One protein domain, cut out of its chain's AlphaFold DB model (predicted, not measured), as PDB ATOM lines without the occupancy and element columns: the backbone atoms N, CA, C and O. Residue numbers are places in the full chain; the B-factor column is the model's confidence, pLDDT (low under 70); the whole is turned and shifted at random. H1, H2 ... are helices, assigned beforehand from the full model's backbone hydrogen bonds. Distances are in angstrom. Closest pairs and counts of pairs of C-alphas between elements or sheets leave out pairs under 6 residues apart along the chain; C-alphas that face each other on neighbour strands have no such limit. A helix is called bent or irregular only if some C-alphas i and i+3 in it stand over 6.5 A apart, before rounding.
ATOM      1  N   PHE A 101     181.317 165.612 149.269       95.81
ATOM      2  CA  PHE A 101     180.735 164.775 150.323       95.81
ATOM      3  C   PHE A 101     181.407 164.984 151.684       95.81
ATOM      4  O   PHE A 101     180.707 165.043 152.695       95.81
ATOM      5  N   ASP A 102     182.734 165.121 151.722       95.25
ATOM      6  CA  ASP A 102     183.487 165.256 152.972       95.25
ATOM      7  C   ASP A 102     183.160 166.594 153.645       95.25
ATOM      8  O   ASP A 102     182.831 166.630 154.836       95.25
ATOM      9  N   ALA A 103     183.151 167.684 152.868       95.38
ATOM     10  CA  ALA A 103     182.756 169.004 153.359       95.38
ATOM     11  C   ALA A 103     181.297 169.018 153.830       95.38
ATOM     12  O   ALA A 103     180.969 169.604 154.866       95.38
ATOM     13  N   TRP A 104     180.412 168.335 153.098       95.25
ATOM     14  CA  TRP A 104     179.022 168.191 153.505       95.25
ATOM     15  C   TRP A 104     178.898 167.415 154.818       95.25
ATOM     16  O   TRP A 104     178.181 167.860 155.715       95.25
ATOM     17  N   GLN A 105     179.604 166.289 154.959       92.56
ATOM     18  CA  GLN A 105     179.573 165.442 156.150       92.56
ATOM     19  C   GLN A 105     180.112 166.180 157.378       92.56
ATOM     20  O   GLN A 105     179.502 166.099 158.445       92.56
ATOM     21  N   GLU A 106     181.206 166.927 157.229       91.56
ATOM     22  CA  GLU A 106     181.747 167.786 158.283       91.56
ATOM     23  C   GLU A 106     180.718 168.839 158.702       91.56
ATOM     24  O   GLU A 106     180.421 168.984 159.891       91.56
ATOM     25  N   ALA A 107     180.102 169.511 157.726       90.81
ATOM     26  CA  ALA A 107     179.098 170.527 157.991       90.81
ATOM     27  C   ALA A 107     177.857 169.942 158.683       90.81
ATOM     28  O   ALA A 107     177.355 170.540 159.624       90.81
ATOM     29  N   VAL A 108     177.331 168.777 158.291       88.94
ATOM     30  CA  VAL A 108     176.106 168.226 158.914       88.94
ATOM     31  C   VAL A 108     176.364 167.416 160.187       88.94
ATOM     32  O   VAL A 108     175.474 167.336 161.037       88.94
ATOM     33  N   GLY A 109     177.548 166.820 160.326       79.38
ATOM     34  CA  GLY A 109     177.916 165.904 161.408       79.38
ATOM     35  C   GLY A 109     178.492 166.574 162.655       79.38
ATOM     36  O   GLY A 109     178.660 165.908 163.672       79.38
ATOM     37  N   SER A 110     178.770 167.878 162.609       71.44
ATOM     38  CA  SER A 110     179.412 168.630 163.696       71.44
ATOM     39  C   SER A 110     178.560 168.848 164.958       71.44
ATOM     40  O   SER A 110     179.056 169.434 165.918       71.44
ATOM     41  N   ASP A 111     177.285 168.446 164.963       68.25
ATOM     42  CA  ASP A 111     176.359 168.744 166.061       68.25
ATOM     43  C   ASP A 111     176.121 167.530 166.966       68.25
ATOM     44  O   ASP A 111     176.034 166.395 166.499       68.25
ATOM     45  N   ASP A 112     175.851 167.793 168.249       67.94
ATOM     46  CA  ASP A 112     175.387 166.797 169.235       67.94
ATOM     47  C   ASP A 112     174.090 166.069 168.807       67.94
ATOM     48  O   ASP A 112     173.701 165.041 169.372       67.94
ATOM     49  N   HIS A 113     173.399 166.606 167.801       66.12
ATOM     50  CA  HIS A 113     172.190 166.057 167.207       66.12
ATOM     51  C   HIS A 113     172.353 165.958 165.686       66.12
ATOM     52  O   HIS A 113     171.890 166.852 164.970       66.12
ATOM     53  N   PRO A 114     172.994 164.887 165.177       67.50
ATOM     54  CA  PRO A 114     173.154 164.699 163.744       67.50
ATOM     55  C   PRO A 114     171.787 164.697 163.059       67.50
ATOM     56  O   PRO A 114     170.799 164.131 163.541       67.50
ATOM     57  N   CYS A 115     171.717 165.383 161.921       71.44
ATOM     58  CA  CYS A 115     170.521 165.394 161.099       71.44
ATOM     59  C   CYS A 115     170.214 163.958 160.655       71.44
ATOM     60  O   CYS A 115     171.078 163.305 160.090       71.44
ATOM     61  N   LYS A 116     168.971 163.477 160.796       75.62
ATOM     62  CA  LYS A 116     168.567 162.144 160.289       75.62
ATOM     63  C   LYS A 116     168.921 161.911 158.813       75.62
ATOM     64  O   LYS A 116     169.027 160.778 158.366       75.62
ATOM     65  N   MET A 117     169.090 162.986 158.044       78.12
ATOM     66  CA  MET A 117     169.516 162.925 156.651       78.12
ATOM     67  C   MET A 117     170.966 162.433 156.496       78.12
ATOM     68  O   MET A 117     171.245 161.739 155.527       78.12
ATOM     69  N   SER A 118     171.862 162.710 157.454       83.56
ATOM     70  CA  SER A 118     173.251 162.224 157.427       83.56
ATOM     71  C   SER A 118     173.387 160.722 157.647       83.56
ATOM     72  O   SER A 118     174.431 160.161 157.347       83.56
ATOM     73  N   GLU A 119     172.344 160.058 158.145       84.44
ATOM     74  CA  GLU A 119     172.311 158.597 158.274       84.44
ATOM     75  C   GLU A 119     171.896 157.905 156.965       84.44
ATOM     76  O   GLU A 119     172.249 156.751 156.737       84.44
ATOM     77  N   ALA A 120     171.129 158.594 156.114       87.00
ATOM     78  CA  ALA A 120     170.613 158.047 154.857       87.00
ATOM     79  C   ALA A 120     171.533 158.325 153.660       87.00
ATOM     80  O   ALA A 120     171.499 157.597 152.665       87.00
ATOM     81  N   ILE A 121     172.335 159.387 153.742       92.00
ATOM     82  CA  ILE A 121     173.254 159.783 152.680       92.00
ATOM     83  C   ILE A 121     174.643 159.213 152.952       92.00
ATOM     84  O   ILE A 121     175.223 159.425 154.014       92.00
ATOM     85  N   THR A 122     175.166 158.499 151.967       93.81
ATOM     86  CA  THR A 122     176.505 157.916 151.934       93.81
ATOM     87  C   THR A 122     177.270 158.496 150.751       93.81
ATOM     88  O   THR A 122     176.668 159.042 149.830       93.81
ATOM     89  N   GLU A 123     178.591 158.329 150.731       94.44
ATOM     90  CA  GLU A 123     179.425 158.742 149.593       94.44
ATOM     91  C   GLU A 123     178.898 158.158 148.266       94.44
ATOM     92  O   GLU A 123     178.785 158.858 147.265       94.44
ATOM     93  N   GLU A 124     178.451 156.896 148.283       95.25
ATOM     94  CA  GLU A 124     177.932 156.189 147.105       95.25
ATOM     95  C   GLU A 124     176.634 156.785 146.537       95.25
ATOM     96  O   GLU A 124     176.356 156.630 145.345       95.25
ATOM     97  N   ASN A 125     175.812 157.433 147.370       95.44
ATOM     98  CA  ASN A 125     174.526 158.000 146.954       95.44
ATOM     99  C   ASN A 125     174.496 159.539 146.979       95.44
ATOM    100  O   ASN A 125     173.481 160.135 146.599       95.44
ATOM    101  N   PHE A 126     175.608 160.180 147.353       96.31
ATOM    102  CA  PHE A 126     175.711 161.629 147.493       96.31
ATOM    103  C   PHE A 126     175.422 162.372 146.185       96.31
ATOM    104  O   PHE A 126     174.664 163.339 146.186       96.31
ATOM    105  N   ASP A 127     175.884 161.863 145.043       97.06
ATOM    106  CA  ASP A 127     175.559 162.432 143.725       97.06
ATOM    107  C   ASP A 127     174.045 162.489 143.453       97.06
ATOM    108  O   ASP A 127     173.536 163.413 142.813       97.06
ATOM    109  N   THR A 128     173.294 161.493 143.929       95.88
ATOM    110  CA  THR A 128     171.824 161.473 143.823       95.88
ATOM    111  C   THR A 128     171.212 162.531 144.736       95.88
ATOM    112  O   THR A 128     170.229 163.177 144.366       95.88
ATOM    113  N   PHE A 129     171.818 162.760 145.901       95.12
ATOM    114  CA  PHE A 129     171.418 163.812 146.827       95.12
ATOM    115  C   PHE A 129     171.694 165.224 146.285       95.12
ATOM    116  O   PHE A 129     170.823 166.089 146.388       95.12
ATOM    117  N   VAL A 130     172.826 165.448 145.617       96.62
ATOM    118  CA  VAL A 130     173.124 166.714 144.922       96.62
ATOM    119  C   VAL A 130     172.089 166.987 143.827       96.62
ATOM    120  O   VAL A 130     171.513 168.074 143.763       96.62
ATOM    121  N   LYS A 131     171.744 165.980 143.015       96.56
ATOM    122  CA  LYS A 131     170.676 166.106 142.002       96.56
ATOM    123  C   LYS A 131     169.315 166.398 142.627       96.56
ATOM    124  O   LYS A 131     168.530 167.165 142.072       96.56
ATOM    125  N   LEU A 132     169.022 165.796 143.781       94.44
ATOM    126  CA  LEU A 132     167.807 166.087 144.540       94.44
ATOM    127  C   LEU A 132     167.784 167.550 144.999       94.44
ATOM    128  O   LEU A 132     166.730 168.184 144.933       94.44
ATOM    129  N   HIS A 133     168.917 168.080 145.467       93.25
ATOM    130  CA  HIS A 133     169.046 169.482 145.857       93.25
ATOM    131  C   HIS A 133     168.760 170.416 144.674       93.25
ATOM    132  O   HIS A 133     167.837 171.224 144.762       93.25
ATOM    133  N   GLN A 134     169.430 170.206 143.541       95.00
ATOM    134  CA  GLN A 134     169.229 170.989 142.314       95.00
ATOM    135  C   GLN A 134     167.772 170.949 141.830       95.00
ATOM    136  O   GLN A 134     167.159 171.988 141.606       95.00
ATOM    137  N   ALA A 135     167.154 169.763 141.780       94.44
ATOM    138  CA  ALA A 135     165.748 169.630 141.395       94.44
ATOM    139  C   ALA A 135     164.805 170.420 142.324       94.44
ATOM    140  O   ALA A 135     163.780 170.943 141.883       94.44
ATOM    141  N   ARG A 136     165.133 170.541 143.618       90.19
ATOM    142  CA  ARG A 136     164.362 171.372 144.557       90.19
ATOM    143  C   ARG A 136     164.559 172.864 144.311       90.19
ATOM    144  O   ARG A 136     163.574 173.598 144.404       90.19
ATOM    145  N   GLU A 137     165.775 173.304 144.005       90.62
ATOM    146  CA  GLU A 137     166.061 174.703 143.659       90.62
ATOM    147  C   GLU A 137     165.330 175.130 142.382       90.62
ATOM    148  O   GLU A 137     164.652 176.163 142.364       90.62
ATOM    149  N   ASP A 138     165.337 174.254 141.376       93.75
ATOM    150  CA  ASP A 138     164.624 174.421 140.105       93.75
ATOM    151  C   ASP A 138     163.099 174.279 140.237       93.75
ATOM    152  O   ASP A 138     162.346 174.526 139.291       93.75
ATOM    153  N   ARG A 139     162.613 173.909 141.429       92.88
ATOM    154  CA  ARG A 139     161.203 173.610 141.728       92.88
ATOM    155  C   ARG A 139     160.625 172.470 140.881       92.88
ATOM    156  O   ARG A 139     159.407 172.395 140.703       92.88
ATOM    157  N   ASP A 140     161.466 171.554 140.415       95.00
ATOM    158  CA  ASP A 140     161.059 170.303 139.780       95.00
ATOM    159  C   ASP A 140     160.657 169.275 140.850       95.00
ATOM    160  O   ASP A 140     161.428 168.428 141.310       95.00
ATOM    161  N   ILE A 141     159.400 169.385 141.279       92.38
ATOM    162  CA  ILE A 141     158.836 168.568 142.356       92.38
ATOM    163  C   ILE A 141     158.773 167.084 141.978       92.38
ATOM    164  O   ILE A 141     158.934 166.233 142.853       92.38
ATOM    165  N   GLU A 142     158.538 166.752 140.707       93.12
ATOM    166  CA  GLU A 142     158.415 165.358 140.265       93.12
ATOM    167  C   GLU A 142     159.772 164.656 140.290       93.12
ATOM    168  O   GLU A 142     159.896 163.576 140.877       93.12
ATOM    169  N   THR A 143     160.801 165.303 139.736       92.62
ATOM    170  CA  THR A 143     162.171 164.783 139.764       92.62
ATOM    171  C   THR A 143     162.684 164.691 141.196       92.62
ATOM    172  O   THR A 143     163.190 163.642 141.601       92.62
ATOM    173  N   ALA A 144     162.478 165.734 142.006       92.94
ATOM    174  CA  ALA A 144     162.869 165.720 143.411       92.94
ATOM    175  C   ALA A 144     162.171 164.597 144.197       92.94
ATOM    176  O   ALA A 144     162.782 163.943 145.040       92.94
ATOM    177  N   LYS A 145     160.889 164.334 143.928       91.62
ATOM    178  CA  LYS A 145     160.158 163.254 144.597       91.62
ATOM    179  C   LYS A 145     160.758 161.887 144.274       91.62
ATOM    180  O   LYS A 145     160.992 161.106 145.191       91.62
ATOM    181  N   LYS A 146     161.032 161.619 142.995       94.19
ATOM    182  CA  LYS A 146     161.620 160.351 142.552       94.19
ATOM    183  C   LYS A 146     163.008 160.127 143.156       94.19
ATOM    184  O   LYS A 146     163.264 159.070 143.714       94.19
ATOM    185  N   LEU A 147     163.868 161.146 143.115       93.56
ATOM    186  CA  LEU A 147     165.214 161.068 143.696       93.56
ATOM    187  C   LEU A 147     165.175 160.858 145.217       93.56
ATOM    188  O   LEU A 147     165.993 160.123 145.758       93.56
ATOM    189  N   ALA A 148     164.209 161.464 145.915       91.38
ATOM    190  CA  ALA A 148     164.012 161.215 147.342       91.38
ATOM    191  C   ALA A 148     163.590 159.761 147.619       91.38
ATOM    192  O   ALA A 148     164.126 159.141 148.534       91.38
ATOM    193  N   GLU A 149     162.680 159.199 146.816       91.12
ATOM    194  CA  GLU A 149     162.284 157.786 146.913       91.12
ATOM    195  C   GLU A 149     163.471 156.841 146.669       91.12
ATOM    196  O   GLU A 149     163.651 155.895 147.437       91.12
ATOM    197  N   ASP A 150     164.317 157.136 145.677       91.00
ATOM    198  CA  ASP A 150     165.535 156.368 145.377       91.00
ATOM    199  C   ASP A 150     166.544 156.402 146.544       91.00
ATOM    200  O   ASP A 150     167.224 155.413 146.817       91.00
ATOM    201  N   LEU A 151     166.593 157.512 147.288       90.19
ATOM    202  CA  LEU A 151     167.387 157.666 148.515       90.19
ATOM    203  C   LEU A 151     166.722 157.046 149.759       90.19
ATOM    204  O   LEU A 151     167.214 157.212 150.875       90.19
ATOM    205  N   GLY A 152     165.572 156.379 149.609       88.25
ATOM    206  CA  GLY A 152     164.799 155.837 150.731       88.25
ATOM    207  C   GLY A 152     164.172 156.914 151.625       88.25
ATOM    208  O   GLY A 152     163.625 156.613 152.689       88.25
ATOM    209  N   MET A 153     164.212 158.178 151.201       83.38
ATOM    210  CA  MET A 153     163.592 159.299 151.889       83.38
ATOM    211  C   MET A 153     162.148 159.391 151.431       83.38
ATOM    212  O   MET A 153     161.857 159.983 150.400       83.38
ATOM    213  N   ASN A 154     161.216 158.814 152.187       71.00
ATOM    214  CA  ASN A 154     159.807 158.902 151.822       71.00
ATOM    215  C   ASN A 154     159.344 160.376 151.879       71.00
ATOM    216  O   ASN A 154     159.192 160.917 152.979       71.00
ATOM    217  N   PRO A 155     159.049 161.030 150.736       57.91
ATOM    218  CA  PRO A 155     158.643 162.435 150.717       57.91
ATOM    219  C   PRO A 155     157.258 162.650 151.356       57.91
ATOM    220  O   PRO A 155     156.852 163.789 151.585       57.91
ATOM    221  N   GLY A 156     156.531 161.566 151.663       51.62
ATOM    222  CA  GLY A 156     155.261 161.570 152.393       51.62
ATOM    223  C   GLY A 156     155.306 160.936 153.789       51.62
ATOM    224  O   GLY A 156     154.262 160.851 154.437       51.62
TER     225      GLY A 156
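This is residues 101 to 156 of the 181 residues of an uncharacterized protein of Candidatus Woesearchaeota archaeon CG11_big_fil_rev_8_21_14_0_20_43_8 (UniProt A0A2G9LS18). Two helices, H3 and H4, fold back on each other as a helical hairpin at one end of an elongated body, while H1, the very short H2 and the loop of residues 110 to 116 between them make the other end. H1 is set crosswise to H3, with its first residue near the first residue of H3. The printed part has 56 residues, with four named helices in the order H1, H2, H3, H4 and no named strand, and its class is all helix. The whole is compact, with a radius of gyration of the C-alphas of 11.6 A, and the C-alphas span 33 by 21 by 19 A.

Find C-alpha 101 at (180.735, 164.775, 150.323); from there H1, residues 101 to 109, runs 11.5 A to C-alpha 109. Past residues 110 to 116 you reach H2, residues 117 to 120, which is 5.3 A long. Look next at C-alpha 123, at (179.425, 158.742, 149.593), where H3 begins; it holds residues 123 to 137, is the longest helix and measures 21.6 A. H3 is irregular: C-alphas 124 and 127 are 7.5 A apart. H4, residues 141 to 150, runs 14.2 A and ends at C-alpha 150, at (165.535, 156.368, 145.377).

Begin with H1 and H2, which only just touch, with 3 pairs of C-alphas within 8 A; the closest C-alphas are those of Val 108 and Ser 118, 6.8 A apart. H1 and H3 are close but not clearly touching; their closest C-alphas, those of Phe 101 and Glu 123, are 6.2 A apart. Their lines are about perpendicular, at 78 degrees. H2 and H3 are apart, though they follow each other in the chain. H3 and H4 form a helical hairpin: they touch with 14 pairs of C-alphas within 8 A, closest at Leu 132 and Ala 144, whose C-alphas are 5.1 A apart. They run opposite ways at a shallow tilt of 16 degrees. H4 is apart from H1 and from H2. In H1 and H4 every O i to N i+4 pair is within hydrogen-bond range, in H3 9 of 11 are, and H2 is too short for such a pair.

The two C-alphas farthest apart are those of Asp 112, at (175.387, 166.797, 169.235), and Glu 142, at (158.415, 165.358, 140.265), with 33.6 A between them. From C-alpha 101 to C-alpha 156 it is 25.8 A. The printed part has no cut. The links from H2 to H3 and from H3 to H4 are tight, the one from H1 to H2 is short, and no link is long. The mean pLDDT of the printed part is 87.5; look for values under 70 at residues 111 to 114 and residues 155 to 156.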